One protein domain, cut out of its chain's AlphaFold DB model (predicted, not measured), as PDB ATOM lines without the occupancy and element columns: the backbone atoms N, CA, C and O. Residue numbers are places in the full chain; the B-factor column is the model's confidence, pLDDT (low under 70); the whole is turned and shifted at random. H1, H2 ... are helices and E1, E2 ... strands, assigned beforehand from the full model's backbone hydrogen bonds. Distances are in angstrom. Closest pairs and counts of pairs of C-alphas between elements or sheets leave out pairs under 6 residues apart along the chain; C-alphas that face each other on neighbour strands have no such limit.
ATOM      1  N   HIS A 327     288.379 341.043 352.117       69.56
ATOM      2  CA  HIS A 327     289.392 341.278 353.148       69.56
ATOM      3  C   HIS A 327     290.343 342.451 352.854       69.56
ATOM      4  O   HIS A 327     290.828 343.074 353.806       69.56
ATOM      5  N   SER A 328     290.617 342.756 351.576       67.00
ATOM      6  CA  SER A 328     291.553 343.810 351.145       67.00
ATOM      7  C   SER A 328     290.878 345.072 350.584       67.00
ATOM      8  O   SER A 328     291.538 346.111 350.409       67.00
ATOM      9  N   ARG A 329     289.553 345.027 350.364       65.38
ATOM     10  CA  ARG A 329     288.740 346.168 349.899       65.38
ATOM     11  C   ARG A 329     288.338 347.149 350.994       65.38
ATOM     12  O   ARG A 329     288.104 348.307 350.660       65.38
ATOM     13  N   ASN A 330     288.277 346.746 352.264       57.72
ATOM     14  CA  ASN A 330     287.866 347.666 353.330       57.72
ATOM     15  C   ASN A 330     288.884 348.809 353.500       57.72
ATOM     16  O   ASN A 330     290.032 348.590 353.875       57.72
ATOM     17  N   LEU A 331     288.470 350.034 353.163       54.06
ATOM     18  CA  LEU A 331     289.314 351.240 353.109       54.06
ATOM     19  C   LEU A 331     289.444 351.965 354.460       54.06
ATOM     20  O   LEU A 331     290.215 352.915 354.561       54.06
ATOM     21  N   SER A 332     288.683 351.562 355.481       55.00
ATOM     22  CA  SER A 332     288.596 352.262 356.771       55.00
ATOM     23  C   SER A 332     289.642 351.826 357.801       55.00
ATOM     24  O   SER A 332     289.811 352.495 358.818       55.00
ATOM     25  N   SER A 333     290.355 350.730 357.551       63.22
ATOM     26  CA  SER A 333     291.323 350.139 358.474       63.22
ATOM     27  C   SER A 333     292.729 350.113 357.881       63.22
ATOM     28  O   SER A 333     292.939 349.964 356.674       63.22
ATOM     29  N   ALA A 334     293.719 350.276 358.758       78.62
ATOM     30  CA  ALA A 334     295.118 350.176 358.383       78.62
ATOM     31  C   ALA A 334     295.452 348.748 357.923       78.62
ATOM     32  O   ALA A 334     294.987 347.767 358.505       78.62
ATOM     33  N   ALA A 335     296.266 348.651 356.872       83.56
ATOM     34  CA  ALA A 335     296.745 347.373 356.372       83.56
ATOM     35  C   ALA A 335     297.599 346.674 357.435       83.56
ATOM     36  O   ALA A 335     298.430 347.314 358.092       83.56
ATOM     37  N   TRP A 336     297.412 345.369 357.586       86.94
ATOM     38  CA  TRP A 336     298.099 344.576 358.584       86.94
ATOM     39  C   TRP A 336     298.484 343.192 358.080       86.94
ATOM     40  O   TRP A 336     297.927 342.687 357.111       86.94
ATOM     41  N   GLN A 337     299.465 342.594 358.737       86.44
ATOM     42  CA  GLN A 337     299.982 341.271 358.433       86.44
ATOM     43  C   GLN A 337     300.193 340.508 359.736       86.44
ATOM     44  O   GLN A 337     300.509 341.088 360.779       86.44
ATOM     45  N   LEU A 338     299.969 339.203 359.681       87.12
ATOM     46  CA  LEU A 338     300.221 338.308 360.794       87.12
ATOM     47  C   LEU A 338     301.706 337.930 360.828       87.12
ATOM     48  O   LEU A 338     302.314 337.682 359.792       87.12
ATOM     49  N   SER A 339     302.290 337.887 362.019       86.31
ATOM     50  CA  SER A 339     303.674 337.467 362.232       86.31
ATOM     51  C   SER A 339     303.789 336.629 363.499       86.31
ATOM     52  O   SER A 339     302.953 336.713 364.401       86.31
ATOM     53  N   TYR A 340     304.831 335.810 363.562       86.50
ATOM     54  CA  TYR A 340     305.158 335.015 364.736       86.50
ATOM     55  C   TYR A 340     306.644 335.091 365.031       86.50
ATOM     56  O   TYR A 340     307.481 335.181 364.129       86.50
ATOM     57  N   SER A 341     306.985 335.039 366.312       86.38
ATOM     58  CA  SER A 341     308.368 335.093 366.769       86.38
ATOM     59  C   SER A 341     308.560 334.352 368.092       86.38
ATOM     60  O   SER A 341     307.600 334.041 368.790       86.38
ATOM     61  N   GLY A 342     309.817 334.098 368.461       86.56
ATOM     62  CA  GLY A 342     310.168 333.464 369.732       86.56
ATOM     63  C   GLY A 342     310.427 331.962 369.598       86.56
ATOM     64  O   GLY A 342     311.277 331.557 368.799       86.56
ATOM     65  N   LEU A 343     309.746 331.154 370.410       85.12
ATOM     66  CA  LEU A 343     309.960 329.717 370.539       85.12
ATOM     67  C   LEU A 343     309.805 328.993 369.201       85.12
ATOM     68  O   LEU A 343     308.823 329.156 368.475       85.12
ATOM     69  N   ARG A 344     310.784 328.147 368.881       78.88
ATOM     70  CA  ARG A 344     310.746 327.342 367.660       78.88
ATOM     71  C   ARG A 344     309.820 326.149 367.851       78.88
ATOM     72  O   ARG A 344     309.769 325.567 368.929       78.88
ATOM     73  N   SER A 345     309.124 325.790 366.785       76.75
ATOM     74  CA  SER A 345     308.345 324.559 366.699       76.75
ATOM     75  C   SER A 345     309.181 323.461 366.042       76.75
ATOM     76  O   SER A 345     310.095 323.751 365.257       76.75
ATOM     77  N   TYR A 346     308.888 322.202 366.371       71.75
ATOM     78  CA  TYR A 346     309.450 321.059 365.647       71.75
ATOM     79  C   TYR A 346     308.944 321.035 364.198       71.75
ATOM     80  O   TYR A 346     309.737 320.915 363.266       71.75
ATOM     81  N   ASN A 347     307.638 321.257 364.025       73.00
ATOM     82  CA  ASN A 347     306.969 321.393 362.733       73.00
ATOM     83  C   ASN A 347     306.798 322.866 362.339       73.00
ATOM     84  O   ASN A 347     307.089 323.773 363.118       73.00
ATOM     85  N   PHE A 348     306.294 323.123 361.136       73.94
ATOM     86  CA  PHE A 348     305.853 324.463 360.752       73.94
ATOM     87  C   PHE A 348     304.773 324.969 361.704       73.94
ATOM     88  O   PHE A 348     303.874 324.218 362.078       73.94
ATOM     89  N   VAL A 349     304.843 326.252 362.054       77.88
ATOM     90  CA  VAL A 349     303.734 326.917 362.743       77.88
ATOM     91  C   VAL A 349     302.807 327.455 361.666       77.88
ATOM     92  O   VAL A 349     303.239 328.242 360.821       77.88
ATOM     93  N   TRP A 350     301.550 327.035 361.678       79.06
ATOM     94  CA  TRP A 350     300.546 327.428 360.687       79.06
ATOM     95  C   TRP A 350     299.209 327.679 361.359       79.06
ATOM     96  O   TRP A 350     299.040 327.385 362.537       79.06
ATOM     97  N   GLY A 351     298.259 328.258 360.643       81.19
ATOM     98  CA  GLY A 351     296.931 328.463 361.190       81.19
ATOM     99  C   GLY A 351     296.031 329.267 360.284       81.19
ATOM    100  O   GLY A 351     296.329 329.446 359.108       81.19
ATOM    101  N   HIS A 352     294.915 329.734 360.820       86.00
ATOM    102  CA  HIS A 352     293.928 330.470 360.052       86.00
ATOM    103  C   HIS A 352     293.288 331.580 360.879       86.00
ATOM    104  O   HIS A 352     293.113 331.475 362.093       86.00
ATOM    105  N   THR A 353     292.938 332.661 360.195       87.12
ATOM    106  CA  THR A 353     292.275 333.825 360.776       87.12
ATOM    107  C   THR A 353     290.798 333.796 360.420       87.12
ATOM    108  O   THR A 353     290.455 333.736 359.240       87.12
ATOM    109  N   HIS A 354     289.937 333.906 361.427       89.75
ATOM    110  CA  HIS A 354     288.507 334.143 361.264       89.75
ATOM    111  C   HIS A 354     288.183 335.624 361.447       89.75
ATOM    112  O   HIS A 354     288.834 336.331 362.221       89.75
ATOM    113  N   PHE A 355     287.127 336.087 360.785       87.88
ATOM    114  CA  PHE A 355     286.673 337.476 360.835       87.88
ATOM    115  C   PHE A 355     285.306 337.581 361.506       87.88
ATOM    116  O   PHE A 355     284.592 336.595 361.673       87.88
ATOM    117  N   ALA A 356     284.960 338.792 361.941       84.50
ATOM    118  CA  ALA A 356     283.647 339.058 362.524       84.50
ATOM    119  C   ALA A 356     282.529 339.042 361.469       84.50
ATOM    120  O   ALA A 356     281.387 338.739 361.794       84.50
ATOM    121  N   GLU A 357     282.860 339.373 360.223       84.06
ATOM    122  CA  GLU A 357     281.931 339.335 359.100       84.06
ATOM    123  C   GLU A 357     281.792 337.890 358.596       84.06
ATOM    124  O   GLU A 357     282.752 337.307 358.105       84.06
ATOM    125  N   GLU A 358     280.602 337.301 358.730       77.75
ATOM    126  CA  GLU A 358     280.356 335.877 358.431       77.75
ATOM    127  C   GLU A 358     280.475 335.521 356.940       77.75
ATOM    128  O   GLU A 358     280.648 334.358 356.588       77.75
ATOM    129  N   THR A 359     280.398 336.515 356.053       79.25
ATOM    130  CA  THR A 359     280.587 336.347 354.603       79.25
ATOM    131  C   THR A 359     282.058 336.166 354.220       79.25
ATOM    132  O   THR A 359     282.357 335.802 353.082       79.25
ATOM    133  N   LEU A 360     282.980 336.441 355.145       78.31
ATOM    134  CA  LEU A 360     284.414 336.352 354.927       78.31
ATOM    135  C   LEU A 360     284.927 334.961 355.295       78.31
ATOM    136  O   LEU A 360     284.882 334.550 356.456       78.31
ATOM    137  N   HIS A 361     285.467 334.251 354.305       75.56
ATOM    138  CA  HIS A 361     286.095 332.954 354.528       75.56
ATOM    139  C   HIS A 361     287.370 333.083 355.384       75.56
ATOM    140  O   HIS A 361     288.032 334.126 355.361       75.56
ATOM    141  N   PRO A 362     287.743 332.045 356.155       78.31
ATOM    142  CA  PRO A 362     289.003 332.051 356.885       78.31
ATOM    143  C   PRO A 362     290.199 332.174 355.936       78.31
ATOM    144  O   PRO A 362     290.223 331.549 354.878       78.31
ATOM    145  N   ILE A 363     291.211 332.945 356.335       77.75
ATOM    146  CA  ILE A 363     292.473 333.046 355.590       77.75
ATOM    147  C   ILE A 363     293.528 332.193 356.288       77.75
ATOM    148  O   ILE A 363     293.669 332.287 357.505       77.75
ATOM    149  N   TYR A 364     294.272 331.386 355.535       72.94
ATOM    150  CA  TYR A 364     295.328 330.515 356.058       72.94
ATOM    151  C   TYR A 364     296.691 331.221 356.071       72.94
ATOM    152  O   TYR A 364     297.018 332.001 355.175       72.94
ATOM    153  N   TYR A 365     297.486 330.941 357.102       73.06
ATOM    154  CA  TYR A 365     298.762 331.586 357.403       73.06
ATOM    155  C   TYR A 365     299.821 330.579 357.805       73.06
ATOM    156  O   TYR A 365     299.540 329.554 358.426       73.06
ATOM    157  N   TRP A 366     301.063 330.968 357.543       70.19
ATOM    158  CA  TRP A 366     302.249 330.283 358.020       70.19
ATOM    159  C   TRP A 366     303.073 331.285 358.802       70.19
ATOM    160  O   TRP A 366     303.404 332.372 358.335       70.19
ATOM    161  N   PHE A 367     303.336 330.912 360.037       66.00
ATOM    162  CA  PHE A 367     303.884 331.768 361.068       66.00
ATOM    163  C   PHE A 367     305.397 331.590 361.182       66.00
ATOM    164  O   PHE A 367     306.126 332.554 361.413       66.00
ATOM    165  N   HIS A 368     305.885 330.352 361.047       65.50
ATOM    166  CA  HIS A 368     307.295 330.048 361.267       65.50
ATOM    167  C   HIS A 368     307.750 328.747 360.603       65.50
ATOM    168  O   HIS A 368     306.986 327.784 360.505       65.50
ATOM    169  N   LYS A 369     309.034 328.703 360.228       58.97
ATOM    170  CA  LYS A 369     309.709 327.492 359.749       58.97
ATOM    171  C   LYS A 369     309.892 326.464 360.872       58.97
ATOM    172  O   LYS A 369     310.088 326.861 362.025       58.97
ATOM    173  N   PRO A 370     309.972 325.164 360.550       56.06
ATOM    174  CA  PRO A 370     310.583 324.198 361.438       56.06
ATOM    175  C   PRO A 370     312.060 324.558 361.603       56.06
ATOM    176  O   PRO A 370     312.679 325.239 360.774       56.06
ATOM    177  N   ARG A 371     312.667 324.074 362.680       52.06
ATOM    178  CA  ARG A 371     314.120 324.138 362.822       52.06
ATOM    179  C   ARG A 371     314.766 323.435 361.621       52.06
ATOM    180  O   ARG A 371     314.394 322.308 361.315       52.06
ATOM    181  N   VAL A 372     315.757 324.069 360.983       52.66
ATOM    182  CA  VAL A 372     316.587 323.403 359.965       52.66
ATOM    183  C   VAL A 372     317.216 322.180 360.624       52.66
ATOM    184  O   VAL A 372     318.093 322.310 361.484       52.66
ATOM    185  N   ILE A 373     316.724 320.993 360.276       48.72
ATOM    186  CA  ILE A 373     317.404 319.750 360.603       48.72
ATOM    187  C   ILE A 373     318.614 319.750 359.682       48.72
ATOM    188  O   ILE A 373     318.470 319.626 358.469       48.72
ATOM    189  N   VAL A 374     319.799 319.960 360.251       41.31
ATOM    190  CA  VAL A 374     321.063 319.840 359.523       41.31
ATOM    191  C   VAL A 374     321.225 318.360 359.170       41.31
ATOM    192  O   VAL A 374     321.853 317.608 359.907       41.31
ATOM    193  N   ARG A 375     320.571 317.905 358.098       38.62
ATOM    194  CA  ARG A 375     320.950 316.666 357.425       38.62
ATOM    195  C   ARG A 375     322.109 316.996 356.498       38.62
ATOM    196  O   ARG A 375     322.123 318.042 355.854       38.62
ATOM    197  N   GLU A 376     323.108 316.129 356.560       34.59
ATOM    198  CA  GLU A 376     324.424 316.288 355.964       34.59
ATOM    199  C   GLU A 376     324.360 316.746 354.504       34.59
ATOM    200  O   GLU A 376     323.573 316.247 353.707       34.59
ATOM    201  N   GLN A 377     325.208 317.738 354.217       39.78
ATOM    202  CA  GLN A 377     325.859 318.031 352.944       39.78
ATOM    203  C   GLN A 377     325.354 317.199 351.756       39.78
ATOM    204  O   GLN A 377     325.821 316.087 351.538       39.78
ATOM    205  N   ASN A 378     324.426 317.750 350.972       38.31
ATOM    206  CA  ASN A 378     324.569 317.944 349.525       38.31
ATOM    207  C   ASN A 378     323.222 318.366 348.917       38.31
ATOM    208  O   ASN A 378     322.200 317.720 349.122       38.31
ATOM    209  N   TYR A 379     323.277 319.448 348.137       39.91
ATOM    210  CA  TYR A 379     322.217 320.037 347.309       39.91
ATOM    211  C   TYR A 379     321.085 320.788 348.041       39.91
ATOM    212  O   TYR A 379     320.095 320.223 348.480       39.91
ATOM    213  N   TRP A 380     321.217 322.121 348.062       46.66
ATOM    214  CA  TRP A 380     320.109 323.092 347.997       46.66
ATOM    215  C   TRP A 380     319.047 323.118 349.116       46.66
ATOM    216  O   TRP A 380     318.043 323.808 348.979       46.66
ATOM    217  N   THR A 381     319.268 322.482 350.268       40.31
ATOM    218  CA  THR A 381     318.293 322.452 351.385       40.31
ATOM    219  C   THR A 381     318.313 323.682 352.310       40.31
ATOM    220  O   THR A 381     317.663 323.692 353.354       40.31
ATOM    221  N   GLY A 382     319.040 324.744 351.951       41.25
ATOM    222  CA  GLY A 382     319.202 325.950 352.775       41.25
ATOM    223  C   GLY A 382     318.179 327.063 352.539       41.25
ATOM    224  O   GLY A 382     318.439 328.194 352.940       41.25
ATOM    225  N   LEU A 383     317.070 326.795 351.849       48.69
ATOM    226  CA  LEU A 383     316.266 327.852 351.235       48.69
ATOM    227  C   LEU A 383     315.006 328.188 352.036       48.69
ATOM    228  O   LEU A 383     314.388 327.353 352.696       48.69
ATOM    229  N   ASP A 384     314.709 329.483 352.058       51.56
ATOM    230  CA  ASP A 384     313.737 330.135 352.922       51.56
ATOM    231  C   ASP A 384     312.293 329.879 352.449       51.56
ATOM    232  O   ASP A 384     311.637 330.755 351.894       51.56
ATOM    233  N   ASN A 385     311.812 328.647 352.632       52.81
ATOM    234  CA  ASN A 385     310.471 328.224 352.222       52.81
ATOM    235  C   ASN A 385     309.424 328.729 353.229       52.81
ATOM    236  O   ASN A 385     308.978 327.995 354.116       52.81
ATOM    237  N   GLN A 386     309.099 330.016 353.158       60.22
ATOM    238  CA  GLN A 386     307.997 330.636 353.896       60.22
ATOM    239  C   GLN A 386     306.720 330.646 353.048       60.22
ATOM    240  O   GLN A 386     306.745 330.450 351.840       60.22
ATOM    241  N   ILE A 387     305.577 330.857 353.687       60.06
ATOM    242  CA  ILE A 387     304.425 331.417 352.990       60.06
ATOM    243  C   ILE A 387     304.305 332.844 353.475       60.06
ATOM    244  O   ILE A 387     304.232 333.103 354.679       60.06
ATOM    245  N   SER A 388     304.280 333.763 352.523       65.00
ATOM    246  CA  SER A 388     304.080 335.168 352.807       65.00
ATOM    247  C   SER A 388     302.690 335.358 353.400       65.00
ATOM    248  O   SER A 388     301.674 335.071 352.767       65.00
ATOM    249  N   SER A 389     302.633 335.845 354.640       70.38
ATOM    250  CA  SER A 389     301.359 336.175 355.274       70.38
ATOM    251  C   SER A 389     300.656 337.262 354.447       70.38
ATOM    252  O   SER A 389     301.262 338.313 354.218       70.38
ATOM    253  N   PRO A 390     299.412 337.065 353.981       70.06
ATOM    254  CA  PRO A 390     298.731 338.073 353.178       70.06
ATOM    255  C   PRO A 390     298.536 339.369 353.967       70.06
ATOM    256  O   PRO A 390     298.277 339.356 355.174       70.06
ATOM    257  N   ILE A 391     298.629 340.495 353.260       77.62
ATOM    258  CA  ILE A 391     298.305 341.808 353.812       77.62
ATOM    259  C   ILE A 391     296.785 341.956 353.820       77.62
ATOM    260  O   ILE A 391     296.140 341.985 352.772       77.62
ATOM    261  N   LEU A 392     296.213 342.078 355.009       82.75
ATOM    262  CA  LEU A 392     294.787 342.239 355.224       82.75
ATOM    263  C   LEU A 392     294.433 343.661 355.627       82.75
ATOM    264  O   LEU A 392     295.266 344.421 356.107       82.75
ATOM    265  N   LYS A 393     293.157 344.014 355.480       81.69
ATOM    266  CA  LYS A 393     292.598 345.224 356.094       81.69
ATOM    267  C   LYS A 393     291.489 344.904 357.082       81.69
ATOM    268  O   LYS A 393     291.250 345.680 357.996       81.69
ATOM    269  N   THR A 394     290.831 343.758 356.965       85.25
ATOM    270  CA  THR A 394     289.752 343.405 357.899       85.25
ATOM    271  C   THR A 394     290.312 342.956 359.244       85.25
ATOM    272  O   THR A 394     291.256 342.173 359.283       85.25
ATOM    273  N   ILE A 395     289.751 343.463 360.342       87.94
ATOM    274  CA  ILE A 395     290.176 343.135 361.708       87.94
ATOM    275  C   ILE A 395     289.795 341.677 362.030       87.94
ATOM    276  O   ILE A 395     288.645 341.294 361.792       87.94
ATOM    277  N   PRO A 396     290.720 340.858 362.561       91.00
ATOM    278  CA  PRO A 396     290.437 339.466 362.884       91.00
ATOM    279  C   PRO A 396     289.543 339.347 364.124       91.00
ATOM    280  O   PRO A 396     289.643 340.138 365.059       91.00
ATOM    281  N   LYS A 397     288.680 338.329 364.140       92.94
ATOM    282  CA  LYS A 397     287.900 337.907 365.316       92.94
ATOM    283  C   LYS A 397     288.678 336.887 366.140       92.94
ATOM    284  O   LYS A 397     288.744 336.999 367.361       92.94
ATOM    285  N   SER A 398     289.273 335.909 365.466       93.75
ATOM    286  CA  SER A 398     290.118 334.910 366.105       93.75
ATOM    287  C   SER A 398     291.214 334.423 365.167       93.75
ATOM    288  O   SER A 398     291.114 334.548 363.944       93.75
ATOM    289  N   ILE A 399     292.275 333.884 365.754       92.31
ATOM    290  CA  ILE A 399     293.361 333.213 365.047       92.31
ATOM    291  C   ILE A 399     293.532 331.844 365.674       92.31
ATOM    292  O   ILE A 399     293.854 331.742 366.853       92.31
ATOM    293  N   THR A 400     293.359 330.801 364.877       90.31
ATOM    294  CA  THR A 400     293.801 329.464 365.259       90.31
ATOM    295  C   THR A 400     295.226 329.291 364.780       90.31
ATOM    296  O   THR A 400     295.483 329.566 363.612       90.31
ATOM    297  N   PHE A 401     296.144 328.842 365.630       87.69
ATOM    298  CA  PHE A 401     297.481 328.438 365.204       87.69
ATOM    299  C   PHE A 401     297.874 327.085 365.801       87.69
ATOM    300  O   PHE A 401     297.471 326.730 366.907       87.69
ATOM    301  N   HIS A 402     298.656 326.339 365.032       86.06
ATOM    302  CA  HIS A 402     299.192 325.023 365.336       86.06
ATOM    303  C   HIS A 402     300.685 325.158 365.610       86.06
ATOM    304  O   HIS A 402     301.422 325.739 364.810       86.06
ATOM    305  N   TRP A 403     301.132 324.621 366.738       85.50
ATOM    306  CA  TRP A 403     302.523 324.625 367.171       85.50
ATOM    307  C   TRP A 403     302.888 323.262 367.761       85.50
ATOM    308  O   TRP A 403     302.092 322.667 368.479       85.50
ATOM    309  N   THR A 404     304.092 322.758 367.490       81.19
ATOM    310  CA  THR A 404     304.549 321.456 368.001       81.19
ATOM    311  C   THR A 404     305.760 321.628 368.909       81.19
ATOM    312  O   THR A 404     306.778 322.199 368.504       81.19
ATOM    313  N   ALA A 405     305.670 321.089 370.124       74.69
ATOM    314  CA  ALA A 405     306.710 321.216 371.136       74.69
ATOM    315  C   ALA A 405     307.957 320.374 370.832       74.69
ATOM    316  O   ALA A 405     307.877 319.238 370.367       74.69
ATOM    317  N   PHE A 406     309.131 320.906 371.177       65.75
ATOM    318  CA  PHE A 406     310.399 320.184 371.099       65.75
ATOM    319  C   PHE A 406     310.607 319.384 372.392       65.75
ATOM    320  O   PHE A 406     311.238 319.874 373.321       65.75
ATOM    321  N   ARG A 407     310.082 318.153 372.442       64.12
ATOM    322  CA  ARG A 407     310.246 317.198 373.559       64.12
ATOM    323  C   ARG A 407     309.661 317.659 374.906       64.12
ATOM    324  O   ARG A 407     310.404 318.086 375.786       64.12
ATOM    325  N   PRO A 408     308.359 317.465 375.141       60.00
ATOM    326  CA  PRO A 408     307.808 317.491 376.485       60.00
ATOM    327  C   PRO A 408     308.150 316.161 377.172       60.00
ATOM    328  O   PRO A 408     307.365 315.217 377.187       60.00
ATOM    329  N   ASP A 409     309.349 316.061 377.743       64.75
ATOM    330  CA  ASP A 409     309.610 315.103 378.832       64.75
ATOM    331  C   ASP A 409     308.817 315.463 380.108       64.75
ATOM    332  O   ASP A 409     308.747 314.688 381.063       64.75
ATOM    333  N   SER A 410     308.169 316.627 380.092       70.06
ATOM    334  CA  SER A 410     307.310 317.193 381.119       70.06
ATOM    335  C   SER A 410     306.042 317.801 380.502       70.06
ATOM    336  O   SER A 410     305.945 318.006 379.292       70.06
ATOM    337  N   SER A 411     305.026 318.065 381.330       79.50
ATOM    338  CA  SER A 411     303.829 318.794 380.900       79.50
ATOM    339  C   SER A 411     304.208 320.178 380.375       79.50
ATOM    340  O   SER A 411     304.937 320.906 381.048       79.50
ATOM    341  N   PHE A 412     303.665 320.573 379.227       84.50
ATOM    342  CA  PHE A 412     303.878 321.908 378.677       84.50
ATOM    343  C   PHE A 412     302.772 322.838 379.168       84.50
ATOM    344  O   PHE A 412     301.592 322.582 378.930       84.50
ATOM    345  N   ARG A 413     303.123 323.924 379.856       88.56
ATOM    346  CA  ARG A 413     302.163 324.967 380.231       88.56
ATOM    347  C   ARG A 413     302.339 326.169 379.313       88.56
ATOM    348  O   ARG A 413     303.431 326.719 379.227       88.56
ATOM    349  N   LEU A 414     301.255 326.598 378.675       89.75
ATOM    350  CA  LEU A 414     301.199 327.856 377.940       89.75
ATOM    351  C   LEU A 414     300.453 328.898 378.770       89.75
ATOM    352  O   LEU A 414     299.322 328.642 379.172       89.75
ATOM    353  N   MET A 415     301.047 330.069 378.988       91.50
ATOM    354  CA  MET A 415     300.341 331.218 379.557       91.50
ATOM    355  C   MET A 415     299.980 332.257 378.500       91.50
ATOM    356  O   MET A 415     300.789 332.569 377.636       91.50
ATOM    357  N   LEU A 416     298.794 332.845 378.632       91.69
ATOM    358  CA  LEU A 416     298.357 334.036 377.911       91.69
ATOM    359  C   LEU A 416     297.642 334.967 378.893       91.69
ATOM    360  O   LEU A 416     296.653 334.568 379.509       91.69
ATOM    361  N   ASN A 417     298.124 336.204 379.035       86.88
ATOM    362  CA  ASN A 417     297.490 337.239 379.865       86.88
ATOM    363  C   ASN A 417     297.155 336.753 381.294       86.88
ATOM    364  O   ASN A 417     296.061 336.971 381.813       86.88
ATOM    365  N   GLY A 418     298.094 336.029 381.918       82.19
ATOM    366  CA  GLY A 418     297.942 335.481 383.272       82.19
ATOM    367  C   GLY A 418     297.059 334.231 383.392       82.19
ATOM    368  O   GLY A 418     296.903 333.718 384.497       82.19
ATOM    369  N   ARG A 419     296.495 333.723 382.290       86.88
ATOM    370  CA  ARG A 419     295.753 332.453 382.239       86.88
ATOM    371  C   ARG A 419     296.653 331.359 381.697       86.88
ATOM    372  O   ARG A 419     297.377 331.609 380.739       86.88
ATOM    373  N   ASP A 420     296.595 330.165 382.268       88.06
ATOM    374  CA  ASP A 420     297.370 329.026 381.797       88.06
ATOM    375  C   ASP A 420     296.497 327.942 381.151       88.06
ATOM    376  O   ASP A 420     295.371 327.678 381.569       88.06
ATOM    377  N   LYS A 421     297.043 327.290 380.124       88.19
ATOM    378  CA  LYS A 421     296.538 326.034 379.565       88.19
ATOM    379  C   LYS A 421     297.655 325.006 379.681       88.19
ATOM    380  O   LYS A 421     298.770 325.230 379.206       88.19
ATOM    381  N   VAL A 422     297.378 323.911 380.384       87.50
ATOM    382  CA  VAL A 422     298.348 322.838 380.626       87.50
ATOM    383  C   VAL A 422     298.072 321.700 379.661       87.50
ATOM    384  O   VAL A 422     296.955 321.189 379.593       87.50
ATOM    385  N   PHE A 423     299.108 321.293 378.944       85.75
ATOM    386  CA  PHE A 423     299.080 320.189 378.006       85.75
ATOM    387  C   PHE A 423     299.825 318.993 378.606       85.75
ATOM    388  O   PHE A 423     300.922 319.163 379.158       85.75
ATOM    389  N   PRO A 424     299.248 317.781 378.532       82.75
ATOM    390  CA  PRO A 424     299.904 316.588 379.043       82.75
ATOM    391  C   PRO A 424     301.193 316.306 378.266       82.75
ATOM    392  O   PRO A 424     301.317 316.647 377.088       82.75
ATOM    393  N   ALA A 425     302.153 315.666 378.932       76.69
ATOM    394  CA  ALA A 425     303.381 315.233 378.283       76.69
ATOM    395  C   ALA A 425     303.054 314.217 377.178       76.69
ATOM    396  O   ALA A 425     302.383 313.213 377.416       76.69
ATOM    397  N   SER A 426     303.538 314.485 375.972       77.94
ATOM    398  CA  SER A 426     303.453 313.596 374.817       77.94
ATOM    399  C   SER A 426     304.747 313.734 374.040       77.94
ATOM    400  O   SER A 426     305.294 314.827 373.967       77.94
ATOM    401  N   ARG A 427     305.245 312.652 373.440       69.00
ATOM    402  CA  ARG A 427     306.490 312.689 372.655       69.00
ATOM    403  C   ARG A 427     306.437 313.748 371.547       69.00
ATOM    404  O   ARG A 427     307.434 314.431 371.324       69.00
ATOM    405  N   ASP A 428     305.251 313.913 370.968       70.56
ATOM    406  CA  ASP A 428     304.943 314.814 369.864       70.56
ATOM    407  C   ASP A 428     303.732 315.676 370.244       70.56
ATOM    408  O   ASP A 428     302.645 315.545 369.684       70.56
ATOM    409  N   LEU A 429     303.876 316.513 371.278       79.19
ATOM    410  CA  LEU A 429     302.788 317.405 371.676       79.19
ATOM    411  C   LEU A 429     302.506 318.426 370.564       79.19
ATOM    412  O   LEU A 429     303.251 319.395 370.385       79.19
ATOM    413  N   GLU A 430     301.397 318.214 369.864       82.06
ATOM    414  CA  GLU A 430     300.780 319.188 368.978       82.06
ATOM    415  C   GLU A 430     299.781 320.046 369.759       82.06
ATOM    416  O   GLU A 430     298.887 319.553 370.449       82.06
ATOM    417  N   VAL A 431     299.961 321.356 369.659       82.06
ATOM    418  CA  VAL A 431     299.155 322.372 370.316       82.06
ATOM    419  C   VAL A 431     298.422 323.150 369.232       82.06
ATOM    420  O   VAL A 431     299.027 323.949 368.521       82.06
ATOM    421  N   ALA A 432     297.118 322.914 369.110       86.00
ATOM    422  CA  ALA A 432     296.217 323.741 368.317       86.00
ATOM    423  C   ALA A 432     295.478 324.699 369.255       86.00
ATOM    424  O   ALA A 432     294.836 324.264 370.214       86.00
ATOM    425  N   LEU A 433     295.602 326.004 369.012       88.06
ATOM    426  CA  LEU A 433     295.041 327.036 369.879       88.06
ATOM    427  C   LEU A 433     294.272 328.053 369.077       88.06
ATOM    428  O   LEU A 433     294.832 328.665 368.172       88.06
ATOM    429  N   THR A 434     293.033 328.295 369.484       92.25
ATOM    430  CA  THR A 434     292.245 329.415 368.989       92.25
ATOM    431  C   THR A 434     292.364 330.579 369.964       92.25
ATOM    432  O   THR A 434     291.984 330.490 371.129       92.25
ATOM    433  N   LEU A 435     292.944 331.670 369.472       93.19
ATOM    434  CA  LEU A 435     293.033 332.956 370.144       93.19
ATOM    435  C   LEU A 435     291.838 333.794 369.722       93.19
ATOM    436  O   LEU A 435     291.756 334.189 368.558       93.19
ATOM    437  N   THR A 436     290.944 334.100 370.652       94.50
ATOM    438  CA  THR A 436     289.817 334.999 370.400       94.50
ATOM    439  C   THR A 436     290.139 336.391 370.934       94.50
ATOM    440  O   THR A 436     290.629 336.545 372.056       94.50
ATOM    441  N   PHE A 437     289.903 337.412 370.106       94.56
ATOM    442  CA  PHE A 437     290.229 338.803 370.415       94.56
ATOM    443  C   PHE A 437     289.000 339.582 370.881       94.56
ATOM    444  O   PHE A 437     287.921 339.480 370.294       94.56
ATOM    445  N   ASP A 438     289.179 340.439 371.888       95.44
ATOM    446  CA  ASP A 438     288.194 341.468 372.215       95.44
ATOM    447  C   ASP A 438     288.125 342.498 371.078       95.44
ATOM    448  O   ASP A 438     289.090 343.215 370.795       95.44
ATOM    449  N   ALA A 439     286.970 342.578 370.417       92.06
ATOM    450  CA  ALA A 439     286.792 343.430 369.245       92.06
ATOM    451  C   ALA A 439     287.049 344.919 369.547       92.06
ATOM    452  O   ALA A 439     287.555 345.646 368.690       92.06
ATOM    453  N   VAL A 440     286.725 345.374 370.766       94.06
ATOM    454  CA  VAL A 440     286.894 346.774 371.180       94.06
ATOM    455  C   VAL A 440     288.368 347.105 371.395       94.06
ATOM    456  O   VAL A 440     288.846 348.102 370.849       94.06
ATOM    457  N   GLU A 441     289.101 346.283 372.151       95.88
ATOM    458  CA  GLU A 441     290.546 346.448 372.350       95.88
ATOM    459  C   GLU A 441     291.287 346.449 371.012       95.88
ATOM    460  O   GLU A 441     292.094 347.346 370.746       95.88
ATOM    461  N   LEU A 442     290.975 345.482 370.151       92.69
ATOM    462  CA  LEU A 442     291.663 345.317 368.883       92.69
ATOM    463  C   LEU A 442     291.422 346.515 367.952       92.69
ATOM    464  O   LEU A 442     292.377 347.067 367.401       92.69
ATOM    465  N   ALA A 443     290.177 346.991 367.838       90.81
ATOM    466  CA  ALA A 443     289.852 348.191 367.066       90.81
ATOM    467  C   ALA A 443     290.565 349.446 367.603       90.81
ATOM    468  O   ALA A 443     291.125 350.220 366.823       90.81
ATOM    469  N   GLN A 444     290.610 349.629 368.927       92.44
ATOM    470  CA  GLN A 444     291.329 350.745 369.551       92.44
ATOM    471  C   GLN A 444     292.841 350.667 369.304       92.44
ATOM    472  O   GLN A 444     293.481 351.692 369.060       92.44
ATOM    473  N   ALA A 445     293.425 349.471 369.356       93.06
ATOM    474  CA  ALA A 445     294.840 349.264 369.079       93.06
ATOM    475  C   ALA A 445     295.178 349.562 367.606       93.06
ATOM    476  O   ALA A 445     296.129 350.301 367.337       93.06
ATOM    477  N   PHE A 446     294.351 349.105 366.657       90.44
ATOM    478  CA  PHE A 446     294.476 349.481 365.245       90.44
ATOM    479  C   PHE A 446     294.345 350.991 365.030       90.44
ATOM    480  O   PHE A 446     295.154 351.572 364.312       90.44
ATOM    481  N   GLN A 447     293.386 351.652 365.685       89.56
ATOM    482  CA  GLN A 447     293.205 353.103 365.585       89.56
ATOM    483  C   GLN A 447     294.424 353.876 366.111       89.56
ATOM    484  O   GLN A 447     294.858 354.843 365.485       89.56
ATOM    485  N   LYS A 448     295.013 353.433 367.231       90.19
ATOM    486  CA  LYS A 448     296.232 354.037 367.796       90.19
ATOM    487  C   LYS A 448     297.423 353.934 366.832       90.19
ATOM    488  O   LYS A 448     298.182 354.892 366.709       90.19
ATOM    489  N   LEU A 449     297.559 352.816 366.114       88.69
ATOM    490  CA  LEU A 449     298.640 352.590 365.139       88.69
ATOM    491  C   LEU A 449     298.366 353.187 363.747       88.69
ATOM    492  O   LEU A 449     299.310 353.521 363.025       88.69
ATOM    493  N   GLY A 450     297.092 353.325 363.367       70.19
ATOM    494  CA  GLY A 450     296.619 353.731 362.037       70.19
ATOM    495  C   GLY A 450     296.927 355.177 361.640       70.19
ATOM    496  O   GLY A 450     296.669 355.569 360.508       70.19
ATOM    497  N   SER A 451     297.538 355.962 362.530       65.62
ATOM    498  CA  SER A 451     298.127 357.267 362.202       65.62
ATOM    499  C   SER A 451     299.484 357.155 361.476       65.62
ATOM    500  O   SER A 451     300.050 358.161 361.047       65.62
ATOM    501  N   SER A 452     300.026 355.940 361.329       62.28
ATOM    502  CA  SER A 452     301.291 355.671 360.639       62.28
ATOM    503  C   SER A 452     301.070 355.133 359.221       62.28
ATOM    504  O   SER A 452     300.225 354.277 358.989       62.28
ATOM    505  N   THR A 453     301.872 355.589 358.258       65.62
ATOM    506  CA  THR A 453     301.833 355.165 356.845       65.62
ATOM    507  C   THR A 453     302.445 353.773 356.594       65.62
ATOM    508  O   THR A 453     302.896 353.487 355.486       65.62
ATOM    509  N   GLY A 454     302.520 352.916 357.617       73.25
ATOM    510  CA  GLY A 454     303.215 351.627 357.571       73.25
ATOM    511  C   GLY A 454     302.289 350.427 357.751       73.25
ATOM    512  O   GLY A 454     301.194 350.546 358.294       73.25
ATOM    513  N   LEU A 455     302.767 349.260 357.314       84.38
ATOM    514  CA  LEU A 455     302.128 347.972 357.570       84.38
ATOM    515  C   LEU A 455     302.128 347.681 359.076       84.38
ATOM    516  O   LEU A 455     303.181 347.740 359.721       84.38
ATOM    517  N   ILE A 456     300.959 347.367 359.627       90.62
ATOM    518  CA  ILE A 456     300.824 346.912 361.011       90.62
ATOM    519  C   ILE A 456     301.112 345.410 361.070       90.62
ATOM    520  O   ILE A 456     300.699 344.650 360.207       90.62
ATOM    521  N   GLN A 457     301.815 344.964 362.098       91.25
ATOM    522  CA  GLN A 457     302.082 343.560 362.365       91.25
ATOM    523  C   GLN A 457     301.270 343.137 363.584       91.25
ATOM    524  O   GLN A 457     301.458 343.698 364.664       91.25
ATOM    525  N   LEU A 458     300.386 342.156 363.423       92.75
ATOM    526  CA  LEU A 458     299.841 341.389 364.539       92.75
ATOM    527  C   LEU A 458     300.850 340.285 364.843       92.75
ATOM    528  O   LEU A 458     301.020 339.378 364.039       92.75
ATOM    529  N   ASN A 459     301.586 340.408 365.943       92.12
ATOM    530  CA  ASN A 459     302.669 339.492 366.286       92.12
ATOM    531  C   ASN A 459     302.256 338.569 367.435       92.12
ATOM    532  O   ASN A 459     301.908 339.037 368.525       92.12
ATOM    533  N   LEU A 460     302.342 337.265 367.176       92.00
ATOM    534  CA  LEU A 460     302.259 336.198 368.164       92.00
ATOM    535  C   LEU A 460     303.687 335.855 368.618       92.00
ATOM    536  O   LEU A 460     304.418 335.155 367.917       92.00
ATOM    537  N   HIS A 461     304.120 336.380 369.766       91.62
ATOM    538  CA  HIS A 461     305.469 336.138 370.278       91.62
ATOM    539  C   HIS A 461     305.446 335.147 371.433       91.62
ATOM    540  O   HIS A 461     304.880 335.451 372.476       91.62
ATOM    541  N   MET A 462     306.076 333.989 371.272       90.75
ATOM    542  CA  MET A 462     306.101 332.969 372.315       90.75
ATOM    543  C   MET A 462     307.462 332.923 373.013       90.75
ATOM    544  O   MET A 462     308.475 332.606 372.395       90.75
ATOM    545  N   GLU A 463     307.495 333.243 374.300       91.88
ATOM    546  CA  GLU A 463     308.709 333.288 375.115       91.88
ATOM    547  C   GLU A 463     308.853 332.001 375.937       91.88
ATOM    548  O   GLU A 463     307.900 331.554 376.570       91.88
ATOM    549  N   GLU A 464     310.045 331.404 375.946       90.06
ATOM    550  CA  GLU A 464     310.334 330.221 376.762       90.06
ATOM    551  C   GLU A 464     310.382 330.576 378.249       90.06
ATOM    552  O   GLU A 464     310.989 331.575 378.643       90.06
ATOM    553  N   LYS A 465     309.767 329.741 379.088       90.81
ATOM    554  CA  LYS A 465     309.761 329.891 380.547       90.81
ATOM    555  C   LYS A 465     310.112 328.553 381.208       90.81
ATOM    556  O   LYS A 465     309.872 327.506 380.615       90.81
ATOM    557  N   PRO A 466     310.585 328.542 382.470       87.94
ATOM    558  CA  PRO A 466     310.943 327.297 383.165       87.94
ATOM    559  C   PRO A 466     309.813 326.262 383.276       87.94
ATOM    560  O   PRO A 466     310.073 325.091 383.521       87.94
ATOM    561  N   TRP A 467     308.559 326.695 383.142       83.88
ATOM    562  CA  TRP A 467     307.362 325.858 383.228       83.88
ATOM    563  C   TRP A 467     306.701 325.595 381.862       83.88
ATOM    564  O   TRP A 467     305.662 324.944 381.817       83.88
ATOM    565  N   GLY A 468     307.261 326.099 380.758       88.44
ATOM    566  CA  GLY A 468     306.686 325.982 379.417       88.44
ATOM    567  C   GLY A 468     306.902 327.253 378.597       88.44
ATOM    568  O   GLY A 468     308.035 327.576 378.248       88.44
ATOM    569  N   ALA A 469     305.828 327.976 378.277       90.75
ATOM    570  CA  ALA A 469     305.901 329.166 377.435       90.75
ATOM    571  C   ALA A 469     304.879 330.250 377.793       90.75
ATOM    572  O   ALA A 469     303.763 329.965 378.215       90.75
ATOM    573  N   GLU A 470     305.228 331.507 377.542       93.50
ATOM    574  CA  GLU A 470     304.315 332.646 377.616       93.50
ATOM    575  C   GLU A 470     304.052 333.199 376.212       93.50
ATOM    576  O   GLU A 470     304.982 333.564 375.495       93.50
ATOM    577  N   LEU A 471     302.784 333.261 375.807       93.31
ATOM    578  CA  LEU A 471     302.362 333.864 374.551       93.31
ATOM    579  C   LEU A 471     302.040 335.346 374.767       93.31
ATOM    580  O   LEU A 471     301.051 335.702 375.403       93.31
ATOM    581  N   LEU A 472     302.865 336.211 374.185       94.25
ATOM    582  CA  LEU A 472     302.719 337.659 374.186       94.25
ATOM    583  C   LEU A 472     302.156 338.127 372.845       94.25
ATOM    584  O   LEU A 472     302.827 338.057 371.809       94.25
ATOM    585  N   ILE A 473     300.945 338.679 372.864       95.00
ATOM    586  CA  ILE A 473     300.287 339.169 371.654       95.00
ATOM    587  C   ILE A 473     300.351 340.691 371.603       95.00
ATOM    588  O   ILE A 473     300.045 341.379 372.577       95.00
ATOM    589  N   HIS A 474     300.766 341.233 370.462       95.38
ATOM    590  CA  HIS A 474     300.836 342.676 370.268       95.38
ATOM    591  C   HIS A 474     300.584 343.078 368.821       95.38
ATOM    592  O   HIS A 474     300.976 342.380 367.888       95.38
ATOM    593  N   LEU A 475     299.997 344.257 368.645       94.50
ATOM    594  CA  LEU A 475     300.031 344.974 367.378       94.50
ATOM    595  C   LEU A 475     301.226 345.926 367.371       94.50
ATOM    596  O   LEU A 475     301.474 346.626 368.353       94.50
ATOM    597  N   GLN A 476     301.967 345.988 366.272       93.88
ATOM    598  CA  GLN A 476     303.103 346.899 366.154       93.88
ATOM    599  C   GLN A 476     303.255 347.480 364.751       93.88
ATOM    600  O   GLN A 476     302.868 346.873 363.763       93.88
ATOM    601  N   ASN A 477     303.861 348.656 364.659       91.56
ATOM    602  CA  ASN A 477     304.402 349.221 363.426       91.56
ATOM    603  C   ASN A 477     305.876 349.595 363.671       91.56
ATOM    604  O   ASN A 477     306.436 349.302 364.725       91.56
ATOM    605  N   ALA A 478     306.514 350.291 362.729       87.38
ATOM    606  CA  ALA A 478     307.914 350.703 362.872       87.38
ATOM    607  C   ALA A 478     308.201 351.662 364.054       87.38
ATOM    608  O   ALA A 478     309.362 351.899 364.371       87.38
ATOM    609  N   LYS A 479     307.175 352.259 364.674       89.56
ATOM    610  CA  LYS A 479     307.307 353.301 365.707       89.56
ATOM    611  C   LYS A 479     306.802 352.871 367.081       89.56
ATOM    612  O   LYS A 479     307.252 353.410 368.085       89.56
ATOM    613  N   GLN A 480     305.827 351.971 367.127       93.19
ATOM    614  CA  GLN A 480     305.065 351.681 368.332       93.19
ATOM    615  C   GLN A 480     304.638 350.217 368.375       93.19
ATOM    616  O   GLN A 480     304.300 349.624 367.353       93.19
ATOM    617  N   LYS A 481     304.599 349.676 369.595       94.94
ATOM    618  CA  LYS A 481     304.075 348.357 369.947       94.94
ATOM    619  C   LYS A 481     302.967 348.521 370.993       94.94
ATOM    620  O   LYS A 481     303.141 349.271 371.952       94.94
ATOM    621  N   ILE A 482     301.837 347.849 370.791       95.62
ATOM    622  CA  ILE A 482     300.650 347.867 371.652       95.62
ATOM    623  C   ILE A 482     300.328 346.420 372.054       95.62
ATOM    624  O   ILE A 482     299.985 345.632 371.170       95.62
ATOM    625  N   PRO A 483     300.458 346.045 373.338       96.25
ATOM    626  CA  PRO A 483     300.055 344.721 373.811       96.25
ATOM    627  C   PRO A 483     298.531 344.547 373.733       96.25
ATOM    628  O   PRO A 483     297.792 345.525 373.859       96.25
ATOM    629  N   LEU A 484     298.081 343.310 373.511       96.00
ATOM    630  CA  LEU A 484     296.669 342.920 373.541       96.00
ATOM    631  C   LEU A 484     296.397 342.079 374.796       96.00
ATOM    632  O   LEU A 484     296.769 340.904 374.865       96.00
ATOM    633  N   GLU A 485     295.762 342.688 375.793       94.69
ATOM    634  CA  GLU A 485     295.564 342.118 377.131       94.69
ATOM    635  C   GLU A 485     294.252 341.328 377.253       94.69
ATOM    636  O   GLU A 485     294.080 340.543 378.189       94.69
ATOM    637  N   LYS A 486     293.321 341.502 376.308       93.62
ATOM    638  CA  LYS A 486     292.001 340.851 376.321       93.62
ATOM    639  C   LYS A 486     291.855 339.745 375.279       93.62
ATOM    640  O   LYS A 486     290.737 339.351 374.949       93.62
ATOM    641  N   ALA A 487     292.966 339.210 374.784       91.19
ATOM    642  CA  ALA A 487     292.970 337.952 374.049       91.19
ATOM    643  C   ALA A 487     292.874 336.760 375.018       91.19
ATOM    644  O   ALA A 487     293.494 336.774 376.087       91.19
ATOM    645  N   PHE A 488     292.123 335.725 374.641       90.62
ATOM    646  CA  PHE A 488     291.986 334.495 375.425       90.62
ATOM    647  C   PHE A 488     292.076 333.245 374.549       90.62
ATOM    648  O   PHE A 488     291.857 333.302 373.341       90.62
ATOM    649  N   ILE A 489     292.447 332.133 375.186       89.12
ATOM    650  CA  ILE A 489     292.553 330.813 374.565       89.12
ATOM    651  C   ILE A 489     291.220 330.090 374.750       89.12
ATOM    652  O   ILE A 489     290.789 329.935 375.897       89.12
ATOM    653  N   ASP A 490     290.625 329.625 373.654       83.56
ATOM    654  CA  ASP A 490     289.497 328.684 373.672       83.56
ATOM    655  C   ASP A 490     289.981 327.225 373.830       83.56
ATOM    656  O   ASP A 490     291.050 326.848 373.282       83.56
TER     657      ASP A 490
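This is residues 327 to 490 of the 490 residues of an uncharacterized protein of Gammaproteobacteria bacterium (UniProt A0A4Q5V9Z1). Two strongly twisted sheets, E1 E5 E6 E8 E9 E10 and E3 E2 E4 E7, lie face to face as a sandwich, with the helix H1 at one end of it. Residues 375 to 380 of the long loop between E3 and E4 stick out free from the body of the sandwich. The printed part has 164 residues, with one named helix and ten named strands in the order E1 E2 E3 E4 E5 E6 E7 H1 E8 E9 E10; the class is mostly strand, although under half of the residues, 79, are in named elements. The sheet E3 E2 E4 E7 is antiparallel throughout, while the other is branched and mixed. The whole is compact, with a radius of gyration of the C-alphas of 16.8 A and spans of 49 by 42 by 33 A.

Start at E1, residues 336 to 342, an edge strand of the branched sheet; it is the parallel neighbour of E8, residues 456 to 465, and N 339 and O 458 stand within hydrogen-bond range at 2.8 A. A short link takes you to the other sheet, where E2, residues 349 to 355, and E3, residues 363 to 368, form a hairpin, with N 365 and O 351 at 2.8 A. E4, residues 396 to 404, is the antiparallel neighbour of E2 at 164 degrees, with N 352 and O 400 at 2.9 A. E7, residues 430 to 436, is an edge strand beside E4, antiparallel at 166 degrees, with N 399 and O 435 at 2.9 A. Back in the branched sheet, E5, residues 412 to 416, and E6, residues 419 to 423, form a hairpin, with N 416 and O 419 at 2.8 A. E9, residues 468 to 476, has three neighbours: E5, parallel, and E10, residues 481 to 483, antiparallel, lie on one side of it, and E8 on the other side. Look for N 469 and O 413 at 2.9 A, N 475 and O 482 at 2.9 A, and N 461 and O 472 at 2.9 A. E8 E9 E10 are a meander, each strand the antiparallel neighbour of the one before. The facing parts of the sandwich are 9.8 A centre to centre, with strands at 33 degrees to each other; E7 and E9, for instance, are apart. H1, residues 439 to 449, is on the branched sheet at a height over the sheet of 9.4 A, over E9 and along it at 24 degrees on the local plane; the closest C-alphas of H1 and E9 are those of Ala 445 and Leu 475, 6.9 A apart, and the closest of H1 and E10 are those of Ala 445 and Ile 482, 6.5 A apart. It only grazes the sheet E3 E2 E4 E7, with residues 439 to 443. In H1 every O i to N i+4 pair is within hydrogen-bond range.

Find C-alpha 336 at (298.099, 344.576, 358.584); from there E1 runs 19.8 A to C-alpha 342. E2 measures 20.2 A, E4 23.4 A and E7 19.3 A. H1 begins at C-alpha 439, (286.792, 343.430, 369.245), and is 15.5 A long. E8 is the longest strand by residues, at 27.4 A, and E9 measures 25.0 A. E10 ends at C-alpha 483, (300.055, 344.721, 373.811).

The C-alphas farthest apart are those of Asn 378 and Val 440, 52.1 A. The printed part has no cut and ends at residue 490, the chain's last. The link E3 to E4, 27 residues, is long. Near the end, residues 488 to 489 pair antiparallel with residues 435 to 436 of E7. Mean pLDDT of the printed part is 79.2; it is under 70 at 37 residues, among them 327 to 333 and 367 to 388.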